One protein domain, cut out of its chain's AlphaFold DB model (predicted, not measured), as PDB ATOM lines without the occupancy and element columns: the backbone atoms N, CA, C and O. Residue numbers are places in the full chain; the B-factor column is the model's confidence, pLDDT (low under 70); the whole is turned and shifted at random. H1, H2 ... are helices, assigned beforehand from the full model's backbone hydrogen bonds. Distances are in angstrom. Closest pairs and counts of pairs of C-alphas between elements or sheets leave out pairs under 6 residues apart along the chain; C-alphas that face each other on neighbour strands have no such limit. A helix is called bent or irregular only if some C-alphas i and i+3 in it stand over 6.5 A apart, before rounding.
ATOM      1  N   ASP A 112      11.812 -35.363  -3.118       96.38
ATOM      2  CA  ASP A 112      12.004 -35.179  -1.678       96.38
ATOM      3  C   ASP A 112      11.387 -33.866  -1.179       96.38
ATOM      4  O   ASP A 112      10.740 -33.840  -0.132       96.38
ATOM      5  N   PHE A 113      11.511 -32.789  -1.960       97.06
ATOM      6  CA  PHE A 113      10.809 -31.539  -1.681       97.06
ATOM      7  C   PHE A 113       9.292 -31.731  -1.711       97.06
ATOM      8  O   PHE A 113       8.615 -31.260  -0.803       97.06
ATOM      9  N   VAL A 114       8.753 -32.439  -2.709       98.12
ATOM     10  CA  VAL A 114       7.314 -32.738  -2.805       98.12
ATOM     11  C   VAL A 114       6.835 -33.548  -1.601       98.12
ATOM     12  O   VAL A 114       5.867 -33.141  -0.961       98.12
ATOM     13  N   GLU A 115       7.536 -34.633  -1.256       97.88
ATOM     14  CA  GLU A 115       7.208 -35.499  -0.113       97.88
ATOM     15  C   GLU A 115       7.146 -34.711   1.206       97.88
ATOM     16  O   GLU A 115       6.272 -34.943   2.042       97.88
ATOM     17  N   TRP A 116       8.046 -33.742   1.377       96.50
ATOM     18  CA  TRP A 116       8.069 -32.870   2.546       96.50
ATOM     19  C   TRP A 116       7.012 -31.749   2.496       96.50
ATOM     20  O   TRP A 116       6.350 -31.469   3.498       96.50
ATOM     21  N   MET A 117       6.848 -31.091   1.346       97.12
ATOM     22  CA  MET A 117       6.046 -29.875   1.182       97.12
ATOM     23  C   MET A 117       4.542 -30.154   1.143       97.12
ATOM     24  O   MET A 117       3.781 -29.381   1.725       97.12
ATOM     25  N   GLU A 118       4.098 -31.239   0.499       97.56
ATOM     26  CA  GLU A 118       2.669 -31.562   0.372       97.56
ATOM     27  C   GLU A 118       1.925 -31.608   1.716       97.56
ATOM     28  O   GLU A 118       0.953 -30.857   1.870       97.56
ATOM     29  N   PRO A 119       2.348 -32.412   2.716       97.00
ATOM     30  CA  PRO A 119       1.644 -32.471   3.994       97.00
ATOM     31  C   PRO A 119       1.698 -31.135   4.742       97.00
ATOM     32  O   PRO A 119       0.711 -30.751   5.369       97.00
ATOM     33  N   VAL A 120       2.810 -30.394   4.643       95.75
ATOM     34  CA  VAL A 120       2.946 -29.058   5.248       95.75
ATOM     35  C   VAL A 120       1.934 -28.095   4.641       95.75
ATOM     36  O   VAL A 120       1.237 -27.394   5.374       95.75
ATOM     37  N   MET A 121       1.819 -28.055   3.313       96.88
ATOM     38  CA  MET A 121       0.825 -27.215   2.660       96.88
ATOM     39  C   MET A 121      -0.568 -27.650   3.094       96.88
ATOM     40  O   MET A 121      -1.291 -26.828   3.653       96.88
ATOM     41  N   LEU A 122      -0.963 -28.907   2.874       97.12
ATOM     42  CA  LEU A 122      -2.314 -29.392   3.187       97.12
ATOM     43  C   LEU A 122      -2.731 -29.056   4.625       97.12
ATOM     44  O   LEU A 122      -3.783 -28.443   4.792       97.12
ATOM     45  N   ALA A 123      -1.863 -29.303   5.610       96.50
ATOM     46  CA  ALA A 123      -2.111 -28.947   7.006       96.50
ATOM     47  C   ALA A 123      -2.334 -27.437   7.217       96.50
ATOM     48  O   ALA A 123      -3.283 -27.056   7.897       96.50
ATOM     49  N   ASN A 124      -1.526 -26.567   6.590       95.94
ATOM     50  CA  ASN A 124      -1.724 -25.110   6.673       95.94
ATOM     51  C   ASN A 124      -3.097 -24.672   6.129       95.94
ATOM     52  O   ASN A 124      -3.698 -23.733   6.645       95.94
ATOM     53  N   PHE A 125      -3.610 -25.332   5.088       97.94
ATOM     54  CA  PHE A 125      -4.948 -25.025   4.573       97.94
ATOM     55  C   PHE A 125      -6.050 -25.580   5.448       97.94
ATOM     56  O   PHE A 125      -7.007 -24.864   5.697       97.94
ATOM     57  N   GLU A 126      -5.927 -26.809   5.943       98.00
ATOM     58  CA  GLU A 126      -6.887 -27.350   6.907       98.00
ATOM     59  C   GLU A 126      -6.998 -26.447   8.142       98.00
ATOM     60  O   GLU A 126      -8.104 -26.151   8.595       98.00
ATOM     61  N   GLU A 127      -5.867 -25.932   8.632       98.00
ATOM     62  CA  GLU A 127      -5.834 -24.937   9.701       98.00
ATOM     63  C   GLU A 127      -6.533 -23.634   9.285       98.00
ATOM     64  O   GLU A 127      -7.403 -23.155  10.012       98.00
ATOM     65  N   ALA A 128      -6.224 -23.082   8.107       97.81
ATOM     66  CA  ALA A 128      -6.865 -21.862   7.610       97.81
ATOM     67  C   ALA A 128      -8.391 -22.019   7.441       97.81
ATOM     68  O   ALA A 128      -9.154 -21.118   7.792       97.81
ATOM     69  N   VAL A 129      -8.846 -23.180   6.967       98.38
ATOM     70  CA  VAL A 129     -10.263 -23.551   6.847       98.38
ATOM     71  C   VAL A 129     -10.932 -23.617   8.219       98.38
ATOM     72  O   VAL A 129     -12.003 -23.035   8.409       98.38
ATOM     73  N   ALA A 130     -10.286 -24.258   9.194       98.12
ATOM     74  CA  ALA A 130     -10.795 -24.345  10.559       98.12
ATOM     75  C   ALA A 130     -10.871 -22.965  11.235       98.12
ATOM     76  O   ALA A 130     -11.876 -22.647  11.872       98.12
ATOM     77  N   VAL A 131      -9.851 -22.119  11.057       98.12
ATOM     78  CA  VAL A 131      -9.828 -20.732  11.557       98.12
ATOM     79  C   VAL A 131     -10.941 -19.892  10.924       98.12
ATOM     80  O   VAL A 131     -11.553 -19.075  11.612       98.12
ATOM     81  N   ALA A 132     -11.252 -20.123   9.647       97.56
ATOM     82  CA  ALA A 132     -12.373 -19.484   8.959       97.56
ATOM     83  C   ALA A 132     -13.755 -20.017   9.398       97.56
ATOM     84  O   ALA A 132     -14.778 -19.465   8.993       97.56
ATOM     85  N   GLY A 133     -13.808 -21.069  10.226       98.12
ATOM     86  CA  GLY A 133     -15.053 -21.692  10.682       98.12
ATOM     87  C   GLY A 133     -15.803 -22.440   9.577       98.12
ATOM     88  O   GLY A 133     -17.020 -22.598   9.666       98.12
ATOM     89  N   LEU A 134     -15.092 -22.857   8.529       98.25
ATOM     90  CA  LEU A 134     -15.646 -23.591   7.397       98.25
ATOM     91  C   LEU A 134     -15.586 -25.104   7.649       98.25
ATOM     92  O   LEU A 134     -14.779 -25.593   8.442       98.25
ATOM     93  N   GLU A 135     -16.451 -25.857   6.971       98.00
ATOM     94  CA  GLU A 135     -16.392 -27.320   6.998       98.00
ATOM     95  C   GLU A 135     -15.134 -27.826   6.277       98.00
ATOM     96  O   GLU A 135     -14.586 -27.154   5.412       98.00
ATOM     97  N   SER A 136     -14.654 -29.021   6.622       97.06
ATOM     98  CA  SER A 136     -13.519 -29.604   5.900       97.06
ATOM     99  C   SER A 136     -13.884 -29.846   4.433       97.06
ATOM    100  O   SER A 136     -14.956 -30.372   4.127       97.06
ATOM    101  N   ILE A 137     -12.961 -29.507   3.533       98.12
ATOM    102  CA  ILE A 137     -13.070 -29.753   2.098       98.12
ATOM    103  C   ILE A 137     -11.803 -30.447   1.599       98.12
ATOM    104  O   ILE A 137     -10.695 -30.164   2.049       98.12
ATOM    105  N   GLN A 138     -11.982 -31.360   0.655       96.88
ATOM    106  CA  GLN A 138     -10.909 -32.085  -0.024       96.88
ATOM    107  C   GLN A 138     -10.751 -31.596  -1.466       96.88
ATOM    108  O   GLN A 138     -11.743 -31.214  -2.100       96.88
ATOM    109  N   VAL A 139      -9.524 -31.665  -1.981       97.56
ATOM    110  CA  VAL A 139      -9.165 -31.365  -3.371       97.56
ATOM    111  C   VAL A 139      -8.141 -32.373  -3.872       97.56
ATOM    112  O   VAL A 139      -7.168 -32.656  -3.179       97.56
ATOM    113  N   ASP A 140      -8.375 -32.915  -5.063       97.00
ATOM    114  CA  ASP A 140      -7.455 -33.834  -5.737       97.00
ATOM    115  C   ASP A 140      -6.737 -33.102  -6.875       97.00
ATOM    116  O   ASP A 140      -7.337 -32.763  -7.901       97.00
ATOM    117  N   ILE A 141      -5.459 -32.799  -6.657       96.88
ATOM    118  CA  ILE A 141      -4.597 -32.086  -7.599       96.88
ATOM    119  C   ILE A 141      -3.162 -32.608  -7.524       96.88
ATOM    120  O   ILE A 141      -2.729 -33.070  -6.469       96.88
ATOM    121  N   PRO A 142      -2.382 -32.473  -8.608       96.19
ATOM    122  CA  PRO A 142      -0.948 -32.724  -8.562       96.19
ATOM    123  C   PRO A 142      -0.224 -31.814  -7.556       96.19
ATOM    124  O   PRO A 142      -0.572 -30.640  -7.415       96.19
ATOM    125  N   ALA A 143       0.868 -32.314  -6.966       96.44
ATOM    126  CA  ALA A 143       1.744 -31.573  -6.051       96.44
ATOM    127  C   ALA A 143       2.149 -30.181  -6.564       96.44
ATOM    128  O   ALA A 143       2.184 -29.206  -5.814       96.44
ATOM    129  N   VAL A 144       2.452 -30.081  -7.865       96.31
ATOM    130  CA  VAL A 144       2.837 -28.813  -8.498       96.31
ATOM    131  C   VAL A 144       1.697 -27.798  -8.465       96.31
ATOM    132  O   VAL A 144       1.931 -26.633  -8.161       96.31
ATOM    133  N   GLU A 145       0.456 -28.228  -8.687       97.44
ATOM    134  CA  GLU A 145      -0.703 -27.339  -8.618       97.44
ATOM    135  C   GLU A 145      -0.987 -26.927  -7.176       97.44
ATOM    136  O   GLU A 145      -1.254 -25.750  -6.935       97.44
ATOM    137  N   LEU A 146      -0.837 -27.836  -6.204       97.81
ATOM    138  CA  LEU A 146      -0.911 -27.486  -4.783       97.81
ATOM    139  C   LEU A 146       0.108 -26.391  -4.448       97.81
ATOM    140  O   LEU A 146      -0.269 -25.336  -3.943       97.81
ATOM    141  N   PHE A 147       1.377 -26.605  -4.792       97.75
ATOM    142  CA  PHE A 147       2.462 -25.674  -4.499       97.75
ATOM    143  C   PHE A 147       2.270 -24.311  -5.173       97.75
ATOM    144  O   PHE A 147       2.256 -23.276  -4.503       97.75
ATOM    145  N   ARG A 148       2.082 -24.294  -6.500       97.88
ATOM    146  CA  ARG A 148       1.985 -23.049  -7.275       97.88
ATOM    147  C   ARG A 148       0.739 -22.255  -6.892       97.88
ATOM    148  O   ARG A 148       0.827 -21.043  -6.699       97.88
ATOM    149  N   SER A 149      -0.414 -22.906  -6.744       97.75
ATOM    150  CA  SER A 149      -1.663 -22.195  -6.448       97.75
ATOM    151  C   SER A 149      -1.714 -21.635  -5.030       97.75
ATOM    152  O   SER A 149      -2.051 -20.463  -4.871       97.75
ATOM    153  N   ARG A 150      -1.310 -22.415  -4.015       97.69
ATOM    154  CA  ARG A 150      -1.234 -21.961  -2.614       97.69
ATOM    155  C   ARG A 150      -0.356 -20.724  -2.475       97.69
ATOM    156  O   ARG A 150      -0.672 -19.825  -1.701       97.69
ATOM    157  N   LEU A 151       0.720 -20.660  -3.260       97.19
ATOM    158  CA  LEU A 151       1.692 -19.567  -3.246       97.19
ATOM    159  C   LEU A 151       1.383 -18.437  -4.237       97.19
ATOM    160  O   LEU A 151       2.246 -17.605  -4.530       97.19
ATOM    161  N   GLY A 152       0.149 -18.378  -4.742       96.88
ATOM    162  CA  GLY A 152      -0.341 -17.228  -5.496       96.88
ATOM    163  C   GLY A 152      -0.022 -17.234  -6.987       96.88
ATOM    164  O   GLY A 152      -0.279 -16.246  -7.667       96.88
ATOM    165  N   ARG A 153       0.517 -18.333  -7.527       97.81
ATOM    166  CA  ARG A 153       0.890 -18.470  -8.949       97.81
ATOM    167  C   ARG A 153      -0.216 -19.071  -9.818       97.81
ATOM    168  O   ARG A 153       0.029 -19.494 -10.947       97.81
ATOM    169  N   ARG A 154      -1.447 -19.105  -9.307       97.62
ATOM    170  CA  ARG A 154      -2.652 -19.452 -10.069       97.62
ATOM    171  C   ARG A 154      -3.719 -18.391  -9.877       97.62
ATOM    172  O   ARG A 154      -3.803 -17.742  -8.833       97.62
ATOM    173  N   THR A 155      -4.522 -18.218 -10.910       97.88
ATOM    174  CA  THR A 155      -5.713 -17.378 -10.890       97.88
ATOM    175  C   THR A 155      -6.814 -18.043 -10.067       97.88
ATOM    176  O   THR A 155      -6.827 -19.258  -9.865       97.88
ATOM    177  N   VAL A 156      -7.804 -17.255  -9.644       98.31
ATOM    178  CA  VAL A 156      -9.019 -17.805  -9.017       98.31
ATOM    179  C   VAL A 156      -9.698 -18.816  -9.938       98.31
ATOM    180  O   VAL A 156     -10.121 -19.865  -9.474       98.31
ATOM    181  N   ALA A 157      -9.788 -18.522 -11.238       98.12
ATOM    182  CA  ALA A 157     -10.462 -19.393 -12.194       98.12
ATOM    183  C   ALA A 157      -9.783 -20.767 -12.314       98.12
ATOM    184  O   ALA A 157     -10.478 -21.777 -12.366       98.12
ATOM    185  N   GLU A 158      -8.448 -20.810 -12.313       97.94
ATOM    186  CA  GLU A 158      -7.687 -22.068 -12.318       97.94
ATOM    187  C   GLU A 158      -7.934 -22.869 -11.035       97.94
ATOM    188  O   GLU A 158      -8.257 -24.050 -11.112       97.94
ATOM    189  N   VAL A 159      -7.881 -22.221  -9.865       98.38
ATOM    190  CA  VAL A 159      -8.117 -22.902  -8.580       98.38
ATOM    191  C   VAL A 159      -9.547 -23.420  -8.459       98.38
ATOM    192  O   VAL A 159      -9.763 -24.544  -8.015       98.38
ATOM    193  N   MET A 160     -10.536 -22.643  -8.901       98.31
ATOM    194  CA  MET A 160     -11.943 -23.061  -8.928       98.31
ATOM    195  C   MET A 160     -12.181 -24.293  -9.814       98.31
ATOM    196  O   MET A 160     -13.152 -25.013  -9.597       98.31
ATOM    197  N   ALA A 161     -11.327 -24.528 -10.814       97.88
ATOM    198  CA  ALA A 161     -11.465 -25.620 -11.774       97.88
ATOM    199  C   ALA A 161     -10.859 -26.954 -11.301       97.88
ATOM    200  O   ALA A 161     -10.975 -27.953 -12.013       97.88
ATOM    201  N   TYR A 162     -10.211 -26.993 -10.132       98.25
ATOM    202  CA  TYR A 162      -9.672 -28.234  -9.575       98.25
ATOM    203  C   TYR A 162     -10.766 -29.229  -9.160       98.25
ATOM    204  O   TYR A 162     -11.947 -28.896  -9.042       98.25
ATOM    205  N   SER A 163     -10.356 -30.473  -8.906       98.00
ATOM    206  CA  SER A 163     -11.243 -31.555  -8.471       98.00
ATOM    207  C   SER A 163     -11.576 -31.434  -6.983       98.00
ATOM    208  O   SER A 163     -11.081 -32.189  -6.145       98.00
ATOM    209  N   TRP A 164     -12.405 -30.452  -6.643       98.56
ATOM    210  CA  TRP A 164     -12.900 -30.249  -5.288       98.56
ATOM    211  C   TRP A 164     -14.040 -31.207  -4.944       98.56
ATOM    212  O   TRP A 164     -14.890 -31.535  -5.769       98.56
ATOM    213  N   SER A 165     -14.091 -31.613  -3.681       98.31
ATOM    214  CA  SER A 165     -15.190 -32.420  -3.125       98.31
ATOM    215  C   SER A 165     -16.506 -31.647  -2.946       98.31
ATOM    216  O   SER A 165     -17.561 -32.268  -2.817       98.31
ATOM    217  N   ALA A 166     -16.459 -30.311  -2.943       97.94
ATOM    218  CA  ALA A 166     -17.600 -29.402  -2.835       97.94
ATOM    219  C   ALA A 166     -17.279 -28.057  -3.523       97.94
ATOM    220  O   ALA A 166     -16.196 -27.899  -4.076       97.94
ATOM    221  N   ASP A 167     -18.202 -27.087  -3.493       98.06
ATOM    222  CA  ASP A 167     -17.952 -25.734  -4.017       98.06
ATOM    223  C   ASP A 167     -16.792 -25.054  -3.255       98.06
ATOM    224  O   ASP A 167     -16.923 -24.806  -2.051       98.06
ATOM    225  N   PRO A 168     -15.669 -24.729  -3.926       98.31
ATOM    226  CA  PRO A 168     -14.506 -24.136  -3.280       98.31
ATOM    227  C   PRO A 168     -14.618 -22.621  -3.077       98.31
ATOM    228  O   PRO A 168     -13.735 -22.036  -2.453       98.31
ATOM    229  N   THR A 169     -15.681 -21.964  -3.560       98.31
ATOM    230  CA  THR A 169     -15.834 -20.497  -3.480       98.31
ATOM    231  C   THR A 169     -15.598 -19.930  -2.067       98.31
ATOM    232  O   THR A 169     -14.844 -18.961  -1.951       98.31
ATOM    233  N   PRO A 170     -16.151 -20.514  -0.979       98.31
ATOM    234  CA  PRO A 170     -15.922 -20.012   0.382       98.31
ATOM    235  C   PRO A 170     -14.474 -20.165   0.873       98.31
ATOM    236  O   PRO A 170     -14.076 -19.505   1.825       98.31
ATOM    237  N   TYR A 171     -13.693 -21.037   0.234       98.44
ATOM    238  CA  TYR A 171     -12.371 -21.471   0.684       98.44
ATOM    239  C   TYR A 171     -11.228 -20.699   0.024       98.44
ATOM    240  O   TYR A 171     -10.074 -20.881   0.405       98.44
ATOM    241  N   LEU A 172     -11.516 -19.830  -0.950       97.88
ATOM    242  CA  LEU A 172     -10.485 -19.125  -1.717       97.88
ATOM    243  C   LEU A 172      -9.571 -18.266  -0.830       97.88
ATOM    244  O   LEU A 172      -8.365 -18.254  -1.045       97.88
ATOM    245  N   ASP A 173     -10.107 -17.591   0.190       97.00
ATOM    246  CA  ASP A 173      -9.282 -16.806   1.124       97.00
ATOM    247  C   ASP A 173      -8.392 -17.682   2.019       97.00
ATOM    248  O   ASP A 173      -7.315 -17.249   2.411       97.00
ATOM    249  N   ALA A 174      -8.806 -18.920   2.305       97.69
ATOM    250  CA  ALA A 174      -7.991 -19.888   3.039       97.69
ATOM    251  C   ALA A 174      -6.953 -20.581   2.137       97.69
ATOM    252  O   ALA A 174      -5.916 -21.030   2.620       97.69
ATOM    253  N   TRP A 175      -7.226 -20.692   0.832       98.19
ATOM    254  CA  TRP A 175      -6.353 -21.377  -0.119       98.19
ATOM    255  C   TRP A 175      -5.087 -20.587  -0.448       98.19
ATOM    256  O   TRP A 175      -3.998 -21.151  -0.500       98.19
ATOM    257  N   PHE A 176      -5.215 -19.287  -0.708       97.69
ATOM    258  CA  PHE A 176      -4.091 -18.468  -1.151       97.69
ATOM    259  C   PHE A 176      -3.334 -17.883   0.048       97.69
ATOM    260  O   PHE A 176      -3.833 -16.996   0.732       97.69
TER     261      PHE A 176
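Overview. This is residues 112 to 176 of the 188 residues of the protein "MDMPI_N domain-containing protein" of Acidimicrobiaceae bacterium (UniProt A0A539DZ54). One long helix, H1, runs along one side, and three short helices gather over part of its length: H2 packs on residues 114 to 121 of H1, H4 packs on its residues 125 to 129, and H3 lies beyond H2 and H4, away from H1. A long link, residues 132 to 142, folds the backbone back from the end of H1 to H2, and its residues 139 to 140 pair briefly, antiparallel, with residues 163 to 164. The printed part has 65 residues, with four named helices in the order H1, H2, H3, H4 and no named strand; the class is all helix. It is compact, with a radius of gyration of the C-alphas of 11.1 A, and spans 32 by 23 by 19 A.

Along the chain. H1 is residues 112 to 131, 29.3 A from C-alpha 112 at (12.004, -35.179, -1.678) to C-alpha 131 at (-9.828, -20.732, 11.557). It is irregular, but only just: C-alphas 116 and 119 are 6.6 A apart. H2 is residues 143 to 150, 10.6 A long from first to last C-alpha. H3 is residues 156 to 160, 6.0 A long. H4 is residues 169 to 175, 10.1 A long, and ends with C-alpha 175 at (-6.353, -21.377, -0.119). H4 is irregular, with C-alphas 170 and 173 lying 7.4 A apart.

Arrangement. H1 touches H2 with residues 114 to 121 alone; the closest C-alphas are those of Glu 118 and Ala 143, 6.5 A apart. The two helices run the same way at a steep tilt of 41 degrees. H1 touches H4 with residues 125 to 129 alone, and the closest C-alphas, of Ala 128 and Ala 174, are 5.1 A apart. Here the tilt is steep, 56 degrees, opposite ways. H2 and H4 are close but not clearly touching, about perpendicular at 83 degrees, with the closest C-alphas, of Arg 150 and Trp 175, 5.7 A apart. H3 is close to H2 but not clearly touching it, at 6.8 A between the closest C-alphas, of Ser 149 and Val 159. H3 is also close to H4 but not clearly touching it, at 7.2 A between the closest C-alphas, of Met 160 and Thr 169. H1 and H3 are apart. In H2 and H3 every O i to N i+4 pair is within hydrogen-bond range, in H1 14 of 16 are, and in H4 1 of 3, beside 2 of 4 O i to N i+3 pairs.

Size, cuts and confidence. The two C-alphas farthest apart, of Asp 112 and Gly 133, are 32.7 A apart. The printed part has no cut. The link from H1 to H2 is long, with 11 residues; that from H2 to H3 is tight, and that from H3 to H4 is short. The mean pLDDT of the printed part is 97.6, and no printed residue is under 70.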